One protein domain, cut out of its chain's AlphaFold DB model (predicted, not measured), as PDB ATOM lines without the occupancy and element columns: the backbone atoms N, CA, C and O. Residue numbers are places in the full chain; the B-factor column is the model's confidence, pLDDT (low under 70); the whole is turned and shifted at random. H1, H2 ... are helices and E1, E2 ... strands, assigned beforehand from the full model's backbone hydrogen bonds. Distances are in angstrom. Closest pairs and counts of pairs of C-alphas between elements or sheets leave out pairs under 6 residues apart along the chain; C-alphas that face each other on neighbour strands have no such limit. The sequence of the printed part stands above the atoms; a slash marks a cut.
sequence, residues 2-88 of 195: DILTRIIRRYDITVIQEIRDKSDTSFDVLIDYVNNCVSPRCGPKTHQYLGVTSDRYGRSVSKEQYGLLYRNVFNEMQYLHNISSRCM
ATOM      1  N   ASP A   2     222.248 236.515 211.708       95.56
ATOM      2  CA  ASP A   2     221.816 235.172 211.309       95.56
ATOM      3  C   ASP A   2     221.320 234.320 212.478       95.56
ATOM      4  O   ASP A   2     220.269 233.699 212.376       95.56
ATOM      5  N   ILE A   3     222.052 234.314 213.598       95.38
ATOM      6  CA  ILE A   3     221.691 233.520 214.780       95.38
ATOM      7  C   ILE A   3     220.365 234.017 215.358       95.38
ATOM      8  O   ILE A   3     219.453 233.218 215.531       95.38
ATOM      9  N   LEU A   4     220.231 235.328 215.578       94.75
ATOM     10  CA  LEU A   4     218.998 235.929 216.094       94.75
ATOM     11  C   LEU A   4     217.809 235.663 215.159       94.75
ATOM     12  O   LEU A   4     216.739 235.276 215.610       94.75
ATOM     13  N   THR A   5     218.023 235.756 213.846       96.44
ATOM     14  CA  THR A   5     217.010 235.406 212.837       96.44
ATOM     15  C   THR A   5     216.599 233.946 212.930       96.44
ATOM     16  O   THR A   5     215.412 233.635 212.908       96.44
ATOM     17  N   ARG A   6     217.573 233.043 213.059       96.25
ATOM     18  CA  ARG A   6     217.317 231.610 213.196       96.25
ATOM     19  C   ARG A   6     216.573 231.289 214.488       96.25
ATOM     20  O   ARG A   6     215.768 230.368 214.488       96.25
ATOM     21  N   ILE A   7     216.848 232.014 215.575       96.50
ATOM     22  CA  ILE A   7     216.102 231.914 216.837       96.50
ATOM     23  C   ILE A   7     214.655 232.365 216.608       96.50
ATOM     24  O   ILE A   7     213.748 231.570 216.812       96.50
ATOM     25  N   ILE A   8     214.440 233.582 216.099       96.00
ATOM     26  CA  ILE A   8     213.102 234.161 215.877       96.00
ATOM     27  C   ILE A   8     212.249 233.291 214.947       96.00
ATOM     28  O   ILE A   8     211.078 233.045 215.228       96.00
ATOM     29  N   ARG A   9     212.835 232.763 213.865       95.12
ATOM     30  CA  ARG A   9     212.131 231.914 212.888       95.12
ATOM     31  C   ARG A   9     211.615 230.586 213.467       95.12
ATOM     32  O   ARG A   9     210.865 229.892 212.785       95.12
ATOM     33  N   ARG A  10     211.991 230.220 214.701       94.56
ATOM     34  CA  ARG A  10     211.417 229.067 215.418       94.56
ATOM     35  C   ARG A  10     209.996 229.330 215.893       94.56
ATOM     36  O   ARG A  10     209.217 228.390 215.980       94.56
ATOM     37  N   TYR A  11     209.674 230.580 216.209       93.06
ATOM     38  CA  TYR A  11     208.490 230.918 216.987       93.06
ATOM     39  C   TYR A  11     207.401 231.557 216.124       93.06
ATOM     40  O   TYR A  11     207.674 232.218 215.113       93.06
ATOM     41  N   ASP A  12     206.153 231.344 216.533       90.38
ATOM     42  CA  ASP A  12     204.982 232.052 216.012       90.38
ATOM     43  C   ASP A  12     204.890 233.464 216.576       90.38
ATOM     44  O   ASP A  12     204.592 234.410 215.848       90.38
ATOM     45  N   ILE A  13     205.197 233.595 217.870       90.06
ATOM     46  CA  ILE A  13     205.223 234.840 218.630       90.06
ATOM     47  C   ILE A  13     206.538 234.888 219.410       90.06
ATOM     48  O   ILE A  13     206.907 233.931 220.084       90.06
ATOM     49  N   THR A  14     207.252 236.005 219.320       93.88
ATOM     50  CA  THR A  14     208.486 236.281 220.059       93.88
ATOM     51  C   THR A  14     208.349 237.612 220.781       93.88
ATOM     52  O   THR A  14     208.023 238.623 220.161       93.88
ATOM     53  N   VAL A  15     208.646 237.624 222.078       92.00
ATOM     54  CA  VAL A  15     208.815 238.856 222.853       92.00
ATOM     55  C   VAL A  15     210.310 239.117 223.006       92.00
ATOM     56  O   VAL A  15     211.046 238.252 223.472       92.00
ATOM     57  N   ILE A  16     210.754 240.300 222.597       94.25
ATOM     58  CA  ILE A  16     212.132 240.775 222.710       94.25
ATOM     59  C   ILE A  16     212.154 241.890 223.754       94.25
ATOM     60  O   ILE A  16     211.345 242.815 223.703       94.25
ATOM     61  N   GLN A  17     213.074 241.789 224.705       91.62
ATOM     62  CA  GLN A  17     213.286 242.771 225.769       91.62
ATOM     63  C   GLN A  17     214.619 243.489 225.560       91.62
ATOM     64  O   GLN A  17     215.383 243.139 224.661       91.62
ATOM     65  N   GLU A  18     214.877 244.506 226.382       91.94
ATOM     66  CA  GLU A  18     216.120 245.282 226.367       91.94
ATOM     67  C   GLU A  18     216.473 245.900 225.004       91.94
ATOM     68  O   GLU A  18     217.643 246.086 224.658       91.94
ATOM     69  N   ILE A  19     215.465 246.289 224.215       91.81
ATOM     70  CA  ILE A  19     215.716 247.025 222.974       91.81
ATOM     71  C   ILE A  19     216.179 248.436 223.347       91.81
ATOM     72  O   ILE A  19     215.384 249.290 223.745       91.81
ATOM     73  N   ARG A  20     217.487 248.673 223.235       91.06
ATOM     74  CA  ARG A  20     218.147 249.950 223.530       91.06
ATOM     75  C   ARG A  20     218.706 250.561 222.251       91.06
ATOM     76  O   ARG A  20     219.896 250.462 221.969       91.06
ATOM     77  N   ASP A  21     217.853 251.228 221.484       90.12
ATOM     78  CA  ASP A  21     218.273 251.929 220.268       90.12
ATOM     79  C   ASP A  21     217.729 253.351 220.253       90.12
ATOM     80  O   ASP A  21     216.529 253.535 220.138       90.12
ATOM     81  N   LYS A  22     218.580 254.377 220.330       87.12
ATOM     82  CA  LYS A  22     218.141 255.783 220.316       87.12
ATOM     83  C   LYS A  22     217.468 256.199 218.998       87.12
ATOM     84  O   LYS A  22     216.651 257.114 219.036       87.12
ATOM     85  N   SER A  23     217.814 255.572 217.870       90.12
ATOM     86  CA  SER A  23     217.240 255.923 216.562       90.12
ATOM     87  C   SER A  23     215.880 255.295 216.282       90.12
ATOM     88  O   SER A  23     215.219 255.755 215.359       90.12
ATOM     89  N   ASP A  24     215.455 254.309 217.078       88.19
ATOM     90  CA  ASP A  24     214.186 253.589 216.887       88.19
ATOM     91  C   ASP A  24     214.108 252.805 215.565       88.19
ATOM     92  O   ASP A  24     213.033 252.602 215.019       88.19
ATOM     93  N   THR A  25     215.249 252.361 215.030       93.19
ATOM     94  CA  THR A  25     215.340 251.706 213.710       93.19
ATOM     95  C   THR A  25     215.780 250.250 213.790       93.19
ATOM     96  O   THR A  25     215.496 249.460 212.893       93.19
ATOM     97  N   SER A  26     216.473 249.862 214.860       93.44
ATOM     98  CA  SER A  26     217.105 248.543 214.974       93.44
ATOM     99  C   SER A  26     216.093 247.401 214.939       93.44
ATOM    100  O   SER A  26     216.408 246.320 214.443       93.44
ATOM    101  N   PHE A  27     214.876 247.631 215.441       94.06
ATOM    102  CA  PHE A  27     213.815 246.630 215.417       94.06
ATOM    103  C   PHE A  27     213.247 246.419 214.008       94.06
ATOM    104  O   PHE A  27     213.091 245.276 213.586       94.06
ATOM    105  N   ASP A  28     213.042 247.491 213.243       94.44
ATOM    106  CA  ASP A  28     212.618 247.392 211.842       94.44
ATOM    107  C   ASP A  28     213.697 246.719 210.989       94.44
ATOM    108  O   ASP A  28     213.410 245.786 210.240       94.44
ATOM    109  N   VAL A  29     214.968 247.092 211.192       96.19
ATOM    110  CA  VAL A  29     216.116 246.426 210.554       96.19
ATOM    111  C   VAL A  29     216.146 244.934 210.892       96.19
ATOM    112  O   VAL A  29     216.454 244.108 210.029       96.19
ATOM    113  N   LEU A  30     215.818 244.563 212.133       96.38
ATOM    114  CA  LEU A  30     215.713 243.165 212.536       96.38
ATOM    115  C   LEU A  30     214.569 242.452 211.805       96.38
ATOM    116  O   LEU A  30     214.803 241.364 211.284       96.38
ATOM    117  N   ILE A  31     213.370 243.038 211.738       95.19
ATOM    118  CA  ILE A  31     212.222 242.460 211.015       95.19
ATOM    119  C   ILE A  31     212.571 242.261 209.540       95.19
ATOM    120  O   ILE A  31     212.374 241.169 208.997       95.19
ATOM    121  N   ASP A  32     213.146 243.279 208.904       96.44
ATOM    122  CA  ASP A  32     213.578 243.213 207.512       96.44
ATOM    123  C   ASP A  32     214.611 242.111 207.307       96.44
ATOM    124  O   ASP A  32     214.511 241.327 206.361       96.44
ATOM    125  N   TYR A  33     215.577 241.986 208.216       96.81
ATOM    126  CA  TYR A  33     216.572 240.926 208.141       96.81
ATOM    127  C   TYR A  33     215.944 239.539 208.371       96.81
ATOM    128  O   TYR A  33     216.238 238.599 207.628       96.81
ATOM    129  N   VAL A  34     215.023 239.397 209.330       96.50
ATOM    130  CA  VAL A  34     214.280 238.149 209.576       96.50
ATOM    131  C   VAL A  34     213.472 237.743 208.349       96.50
ATOM    132  O   VAL A  34     213.433 236.559 208.002       96.50
ATOM    133  N   ASN A  35     212.885 238.701 207.640       96.06
ATOM    134  CA  ASN A  35     212.109 238.438 206.436       96.06
ATOM    135  C   ASN A  35     212.982 238.186 205.203       96.06
ATOM    136  O   ASN A  35     212.610 237.361 204.369       96.06
ATOM    137  N   ASN A  36     214.141 238.826 205.081       96.31
ATOM    138  CA  ASN A  36     214.911 238.823 203.833       96.31
ATOM    139  C   ASN A  36     216.224 238.034 203.900       96.31
ATOM    140  O   ASN A  36     216.901 237.896 202.884       96.31
ATOM    141  N   CYS A  37     216.598 237.479 205.057       96.38
ATOM    142  CA  CYS A  37     217.840 236.723 205.158       96.38
ATOM    143  C   CYS A  37     217.836 235.473 204.261       96.38
ATOM    144  O   CYS A  37     217.010 234.569 204.446       96.38
ATOM    145  N   VAL A  38     218.828 235.414 203.362       94.12
ATOM    146  CA  VAL A  38     219.114 234.308 202.426       94.12
ATOM    147  C   VAL A  38     220.275 233.407 202.868       94.12
ATOM    148  O   VAL A  38     220.531 232.377 202.249       94.12
ATOM    149  N   SER A  39     220.995 233.778 203.933       94.75
ATOM    150  CA  SER A  39     222.066 232.951 204.498       94.75
ATOM    151  C   SER A  39     221.497 231.604 204.961       94.75
ATOM    152  O   SER A  39     220.517 231.594 205.712       94.75
ATOM    153  N   PRO A  40     222.131 230.459 204.632       90.38
ATOM    154  CA  PRO A  40     221.712 229.154 205.151       90.38
ATOM    155  C   PRO A  40     221.697 229.095 206.687       90.38
ATOM    156  O   PRO A  40     220.970 228.303 207.286       90.38
ATOM    157  N   ARG A  41     222.479 229.961 207.346       91.06
ATOM    158  CA  ARG A  41     222.548 230.052 208.810       91.06
ATOM    159  C   ARG A  41     221.299 230.665 209.436       91.06
ATOM    160  O   ARG A  41     221.109 230.477 210.630       91.06
ATOM    161  N   CYS A  42     220.453 231.347 208.667       93.12
ATOM    162  CA  CYS A  42     219.198 231.922 209.155       93.12
ATOM    163  C   CYS A  42     218.083 230.884 209.339       93.12
ATOM    164  O   CYS A  42     217.026 231.219 209.864       93.12
ATOM    165  N   GLY A  43     218.299 229.630 208.925       90.00
ATOM    166  CA  GLY A  43     217.267 228.597 208.959       90.00
ATOM    167  C   GLY A  43     216.142 228.841 207.942       90.00
ATOM    168  O   GLY A  43     216.131 229.863 207.246       90.00
ATOM    169  N   PRO A  44     215.198 227.895 207.823       89.62
ATOM    170  CA  PRO A  44     214.111 227.999 206.859       89.62
ATOM    171  C   PRO A  44     213.216 229.199 207.181       89.62
ATOM    172  O   PRO A  44     212.829 229.406 208.330       89.62
ATOM    173  N   LYS A  45     212.867 229.988 206.161       86.56
ATOM    174  CA  LYS A  45     211.797 230.980 206.278       86.56
ATOM    175  C   LYS A  45     210.474 230.276 206.008       86.56
ATOM    176  O   LYS A  45     210.200 229.908 204.870       86.56
ATOM    177  N   THR A  46     209.673 230.095 207.047       80.81
ATOM    178  CA  THR A  46     208.346 229.476 206.933       80.81
ATOM    179  C   THR A  46     207.248 230.520 206.740       80.81
ATOM    180  O   THR A  46     206.266 230.250 206.062       80.81
ATOM    181  N   HIS A  47     207.440 231.735 207.266       86.12
ATOM    182  CA  HIS A  47     206.425 232.788 207.283       86.12
ATOM    183  C   HIS A  47     207.040 234.179 207.094       86.12
ATOM    184  O   HIS A  47     208.251 234.376 207.231       86.12
ATOM    185  N   GLN A  48     206.189 235.150 206.762       91.69
ATOM    186  CA  GLN A  48     206.512 236.568 206.930       91.69
ATOM    187  C   GLN A  48     206.303 236.948 208.392       91.69
ATOM    188  O   GLN A  48     205.388 236.429 209.026       91.69
ATOM    189  N   TYR A  49     207.113 237.866 208.897       92.44
ATOM    190  CA  TYR A  49     207.017 238.397 210.248       92.44
ATOM    191  C   TYR A  49     206.597 239.860 210.203       92.44
ATOM    192  O   TYR A  49     207.094 240.631 209.381       92.44
ATOM    193  N   LEU A  50     205.688 240.217 211.100       91.00
ATOM    194  CA  LEU A  50     205.394 241.590 211.476       91.00
ATOM    195  C   LEU A  50     205.922 241.812 212.890       91.00
ATOM    196  O   LEU A  50     206.154 240.861 213.640       91.00
ATOM    197  N   GLY A  51     206.085 243.071 213.267       88.94
ATOM    198  CA  GLY A  51     206.396 243.393 214.642       88.94
ATOM    199  C   GLY A  51     205.944 244.782 215.035       88.94
ATOM    200  O   GLY A  51     205.666 245.627 214.188       88.94
ATOM    201  N   VAL A  52     205.838 244.975 216.342       87.88
ATOM    202  CA  VAL A  52     205.531 246.258 216.972       87.88
ATOM    203  C   VAL A  52     206.425 246.439 218.192       87.88
ATOM    204  O   VAL A  52     206.738 245.466 218.882       87.88
ATOM    205  N   THR A  53     206.824 247.673 218.470       90.50
ATOM    206  CA  THR A  53     207.537 248.043 219.695       90.50
ATOM    207  C   THR A  53     206.627 248.825 220.634       90.50
ATOM    208  O   THR A  53     205.650 249.450 220.219       90.50
ATOM    209  N   SER A  54     206.938 248.773 221.925       86.56
ATOM    210  CA  SER A  54     206.358 249.661 222.925       86.56
ATOM    211  C   SER A  54     207.024 251.040 222.910       86.56
ATOM    212  O   SER A  54     208.091 251.236 222.317       86.56
ATOM    213  N   ASP A  55     206.466 251.959 223.700       87.31
ATOM    214  CA  ASP A  55     207.193 253.147 224.148       87.31
ATOM    215  C   ASP A  55     208.457 252.767 224.938       87.31
ATOM    216  O   ASP A  55     208.650 251.628 225.379       87.31
ATOM    217  N   ARG A  56     209.323 253.760 225.143       88.81
ATOM    218  CA  ARG A  56     210.570 253.637 225.902       88.81
ATOM    219  C   ARG A  56     210.321 253.772 227.399       88.81
ATOM    220  O   ARG A  56     209.911 254.834 227.872       88.81
ATOM    221  N   TYR A  57     210.687 252.752 228.164       85.25
ATOM    222  CA  TYR A  57     210.556 252.730 229.618       85.25
ATOM    223  C   TYR A  57     211.915 252.673 230.314       85.25
ATOM    224  O   TYR A  57     212.905 252.192 229.780       85.25
ATOM    225  N   GLY A  58     211.983 253.226 231.521       84.88
ATOM    226  CA  GLY A  58     213.202 253.271 232.325       84.88
ATOM    227  C   GLY A  58     213.153 254.422 233.317       84.88
ATOM    228  O   GLY A  58     212.461 255.415 233.093       84.88
ATOM    229  N   ARG A  59     213.876 254.314 234.433       81.00
ATOM    230  CA  ARG A  59     213.898 255.360 235.475       81.00
ATOM    231  C   ARG A  59     214.965 256.432 235.235       81.00
ATOM    232  O   ARG A  59     214.861 257.518 235.789       81.00
ATOM    233  N   SER A  60     215.960 256.149 234.394       87.00
ATOM    234  CA  SER A  60     217.068 257.056 234.065       87.00
ATOM    235  C   SER A  60     216.991 257.526 232.606       87.00
ATOM    236  O   SER A  60     215.952 257.383 231.962       87.00
ATOM    237  N   VAL A  61     218.073 258.114 232.083       82.38
ATOM    238  CA  VAL A  61     218.212 258.441 230.651       82.38
ATOM    239  C   VAL A  61     218.405 257.201 229.775       82.38
ATOM    240  O   VAL A  61     218.123 257.253 228.582       82.38
ATOM    241  N   SER A  62     218.852 256.089 230.365       85.38
ATOM    242  CA  SER A  62     218.857 254.792 229.697       85.38
ATOM    243  C   SER A  62     217.438 254.238 229.722       85.38
ATOM    244  O   SER A  62     216.847 254.089 230.797       85.38
ATOM    245  N   LYS A  63     216.877 253.995 228.537       88.25
ATOM    246  CA  LYS A  63     215.525 253.467 228.350       88.25
ATOM    247  C   LYS A  63     215.561 252.241 227.449       88.25
ATOM    248  O   LYS A  63     216.425 252.143 226.579       88.25
ATOM    249  N   GLU A  64     214.578 251.380 227.626       89.56
ATOM    250  CA  GLU A  64     214.385 250.133 226.894       89.56
ATOM    251  C   GLU A  64     212.979 250.063 226.313       89.56
ATOM    252  O   GLU A  64     212.049 250.683 226.834       89.56
ATOM    253  N   GLN A  65     212.830 249.288 225.247       90.38
ATOM    254  CA  GLN A  65     211.541 248.951 224.651       90.38
ATOM    255  C   GLN A  65     211.313 247.443 224.700       90.38
ATOM    256  O   GLN A  65     212.256 246.645 224.705       90.38
ATOM    257  N   TYR A  66     210.037 247.077 224.687       87.62
ATOM    258  CA  TYR A  66     209.575 245.724 224.427       87.62
ATOM    259  C   TYR A  66     209.192 245.617 222.954       87.62
ATOM    260  O   TYR A  66     208.484 246.478 222.436       87.62
ATOM    261  N   GLY A  67     209.650 244.569 222.282       88.31
ATOM    262  CA  GLY A  67     209.290 244.257 220.906       88.31
ATOM    263  C   GLY A  67     208.475 242.976 220.842       88.31
ATOM    264  O   GLY A  67     208.865 241.966 221.421       88.31
ATOM    265  N   LEU A  68     207.361 242.994 220.122       88.25
ATOM    266  CA  LEU A  68     206.585 241.803 219.796       88.25
ATOM    267  C   LEU A  68     206.781 241.501 218.313       88.25
ATOM    268  O   LEU A  68     206.340 242.284 217.475       88.25
ATOM    269  N   LEU A  69     207.429 240.382 217.990       90.19
ATOM    270  CA  LEU A  69     207.461 239.821 216.639       90.19
ATOM    271  C   LEU A  69     206.455 238.683 216.548       90.19
ATOM    272  O   LEU A  69     206.392 237.835 217.433       90.19
ATOM    273  N   TYR A  70     205.706 238.629 215.459       88.81
ATOM    274  CA  TYR A  70     204.748 237.563 215.229       88.81
ATOM    275  C   TYR A  70     204.647 237.248 213.742       88.81
ATOM    276  O   TYR A  70     204.892 238.102 212.883       88.81
ATOM    277  N   ARG A  71     204.307 236.000 213.422       88.75
ATOM    278  CA  ARG A  71     204.027 235.606 212.040       88.75
ATOM    279  C   ARG A  71     202.880 236.455 211.499       88.75
ATOM    280  O   ARG A  71     201.932 236.762 212.213       88.75
ATOM    281  N   ASN A  72     202.952 236.848 210.233       81.75
ATOM    282  CA  ASN A  72     201.863 237.540 209.565       81.75
ATOM    283  C   ASN A  72     200.707 236.557 209.336       81.75
ATOM    284  O   ASN A  72     200.596 235.930 208.280       81.75
ATOM    285  N   VAL A  73     199.854 236.452 210.353       68.00
ATOM    286  CA  VAL A  73     198.693 235.564 210.403       68.00
ATOM    287  C   VAL A  73     197.593 236.030 209.446       68.00
ATOM    288  O   VAL A  73     196.593 235.354 209.349       68.00
ATOM    289  N   PHE A  74     197.704 237.139 208.697       64.62
ATOM    290  CA  PHE A  74     196.616 237.579 207.799       64.62
ATOM    291  C   PHE A  74     196.152 236.469 206.836       64.62
ATOM    292  O   PHE A  74     194.954 236.237 206.685       64.62
ATOM    293  N   ASN A  75     197.092 235.725 206.247       60.00
ATOM    294  CA  ASN A  75     196.771 234.612 205.348       60.00
ATOM    295  C   ASN A  75     196.190 233.403 206.095       60.00
ATOM    296  O   ASN A  75     195.289 232.733 205.600       60.00
ATOM    297  N   GLU A  76     196.677 233.138 207.300       61.59
ATOM    298  CA  GLU A  76     196.216 232.040 208.146       61.59
ATOM    299  C   GLU A  76     194.843 232.349 208.774       61.59
ATOM    300  O   GLU A  76     193.964 231.500 208.776       61.59
ATOM    301  N   MET A  77     194.575 233.599 209.157       59.50
ATOM    302  CA  MET A  77     193.285 234.113 209.628       59.50
ATOM    303  C   MET A  77     192.204 234.035 208.547       59.50
ATOM    304  O   MET A  77     191.049 233.763 208.872       59.50
ATOM    305  N   GLN A  78     192.552 234.223 207.268       59.81
ATOM    306  CA  GLN A  78     191.615 233.961 206.168       59.81
ATOM    307  C   GLN A  78     191.234 232.474 206.080       59.81
ATOM    308  O   GLN A  78     190.067 232.158 205.844       59.81
ATOM    309  N   TYR A  79     192.178 231.561 206.323       56.44
ATOM    310  CA  TYR A  79     191.899 230.123 206.400       56.44
ATOM    311  C   TYR A  79     191.100 229.748 207.657       56.44
ATOM    312  O   TYR A  79     190.127 228.997 207.566       56.44
ATOM    313  N   LEU A  80     191.453 230.312 208.812       52.69
ATOM    314  CA  LEU A  80     190.810 230.050 210.098       52.69
ATOM    315  C   LEU A  80     189.376 230.590 210.155       52.69
ATOM    316  O   LEU A  80     188.495 229.920 210.690       52.69
ATOM    317  N   HIS A  81     189.091 231.745 209.539       60.44
ATOM    318  CA  HIS A  81     187.721 232.249 209.385       60.44
ATOM    319  C   HIS A  81     186.805 231.219 208.705       60.44
ATOM    320  O   HIS A  81     185.648 231.066 209.092       60.44
ATOM    321  N   ASN A  82     187.326 230.458 207.738       57.16
ATOM    322  CA  ASN A  82     186.538 229.463 207.011       57.16
ATOM    323  C   ASN A  82     186.199 228.217 207.854       57.16
ATOM    324  O   ASN A  82     185.280 227.482 207.494       57.16
ATOM    325  N   ILE A  83     186.890 227.990 208.978       53.75
ATOM    326  CA  ILE A  83     186.672 226.836 209.872       53.75
ATOM    327  C   ILE A  83     186.141 227.219 211.269       53.75
ATOM    328  O   ILE A  83     185.638 226.357 211.990       53.75
ATOM    329  N   SER A  84     186.190 228.504 211.639       44.91
ATOM    330  CA  SER A  84     185.928 229.023 212.994       44.91
ATOM    331  C   SER A  84     184.494 228.826 213.500       44.91
ATOM    332  O   SER A  84     184.276 228.665 214.703       44.91
ATOM    333  N   SER A  85     183.510 228.757 212.599       51.81
ATOM    334  CA  SER A  85     182.097 228.527 212.940       51.81
ATOM    335  C   SER A  85     181.839 227.176 213.626       51.81
ATOM    336  O   SER A  85     180.781 226.980 214.222       51.81
ATOM    337  N   ARG A  86     182.807 226.250 213.591       50.50
ATOM    338  CA  ARG A  86     182.713 224.913 214.195       50.50
ATOM    339  C   ARG A  86     183.172 224.834 215.657       50.50
ATOM    340  O   ARG A  86     182.956 223.797 216.280       50.50
ATOM    341  N   CYS A  87     183.773 225.890 216.213       40.62
ATOM    342  CA  CYS A  87     184.542 225.796 217.466       40.62
ATOM    343  C   CYS A  87     183.987 226.611 218.652       40.62
ATOM    344  O   CYS A  87     184.645 226.705 219.687       40.62
ATOM    345  N   MET A  88     182.795 227.208 218.554       47.44
ATOM    346  CA  MET A  88     182.294 228.105 219.607       47.44
ATOM    347  C   MET A  88     181.920 227.349 220.899       47.44
ATOM    348  O   MET A  88     180.954 226.586 220.931       47.44
TER     349      MET A  88
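This is residues 2 to 88 of the 195 residues of the protein "Hypothetical protein" of Spirometra erinaceieuropaei (UniProt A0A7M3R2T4). A small three-stranded antiparallel sheet, in the order E1, E3, E2, has one helix, H2, over one face and no named helix over its other face, while a tail of residues 75 to 88, with most of H3, sticks out from this body. The short H1 meets H2 about crosswise and grazes the sheet with its last residues. The printed part has 87 residues, with H1, E1, H2, E2, E3 and H3 along the chain; the class is mixed. The whole is loose, with a radius of gyration of the C-alphas of 15.7 A, and flat, spanning 51 by 36 by 16 A.

E1 is residues 13 to 19, 16.7 A long; E3 is residues 65 to 71, 19.8 A; E2 is residues 49 to 53, 13.5 A. H2 is residues 26 to 36, 14.9 A. H1, residues 2 to 8, is 9.9 A long and begins at C-alpha 2 (221.816, 235.172, 211.309). H3, residues 74 to 81, is 10.5 A long and ends at C-alpha 81 (187.721, 232.249, 209.385).

E3 is the inner strand. E1 is antiparallel to it, with N 16 and O 67 2.8 A apart, within hydrogen-bond range. E2 and E3 form a hairpin, with N 68 and O 52 2.8 A apart, also within range. H2 is on the sheet at a height of 9.6 A, over E3 and E2, along the strands at 11 degrees to E3 on the local plane; its closest C-alphas to E2 are Asn 35 and Tyr 49, 6.4 A. E1, H2 and E2 form a split strand-helix-strand unit, two strands running the same way with E3 between them, and its crossover is right-handed; H2 and the sheet make two layers, a helix on one face. H1 touches H2, about perpendicular at 87 degrees, closest at the C-alphas of Thr 5 and Val 34, 5.1 A. H3 is not on the sheet and is apart from H1 and H2. In H1, H2 and H3 every O i to N i+4 pair is within hydrogen-bond range.

The C-alphas farthest apart are those of Val 61 and Arg 86, 51.5 A. The printed part has no cut. The links H2 to E2 and E2 to E3 are long. Residues 73 to 88 are under pLDDT 70.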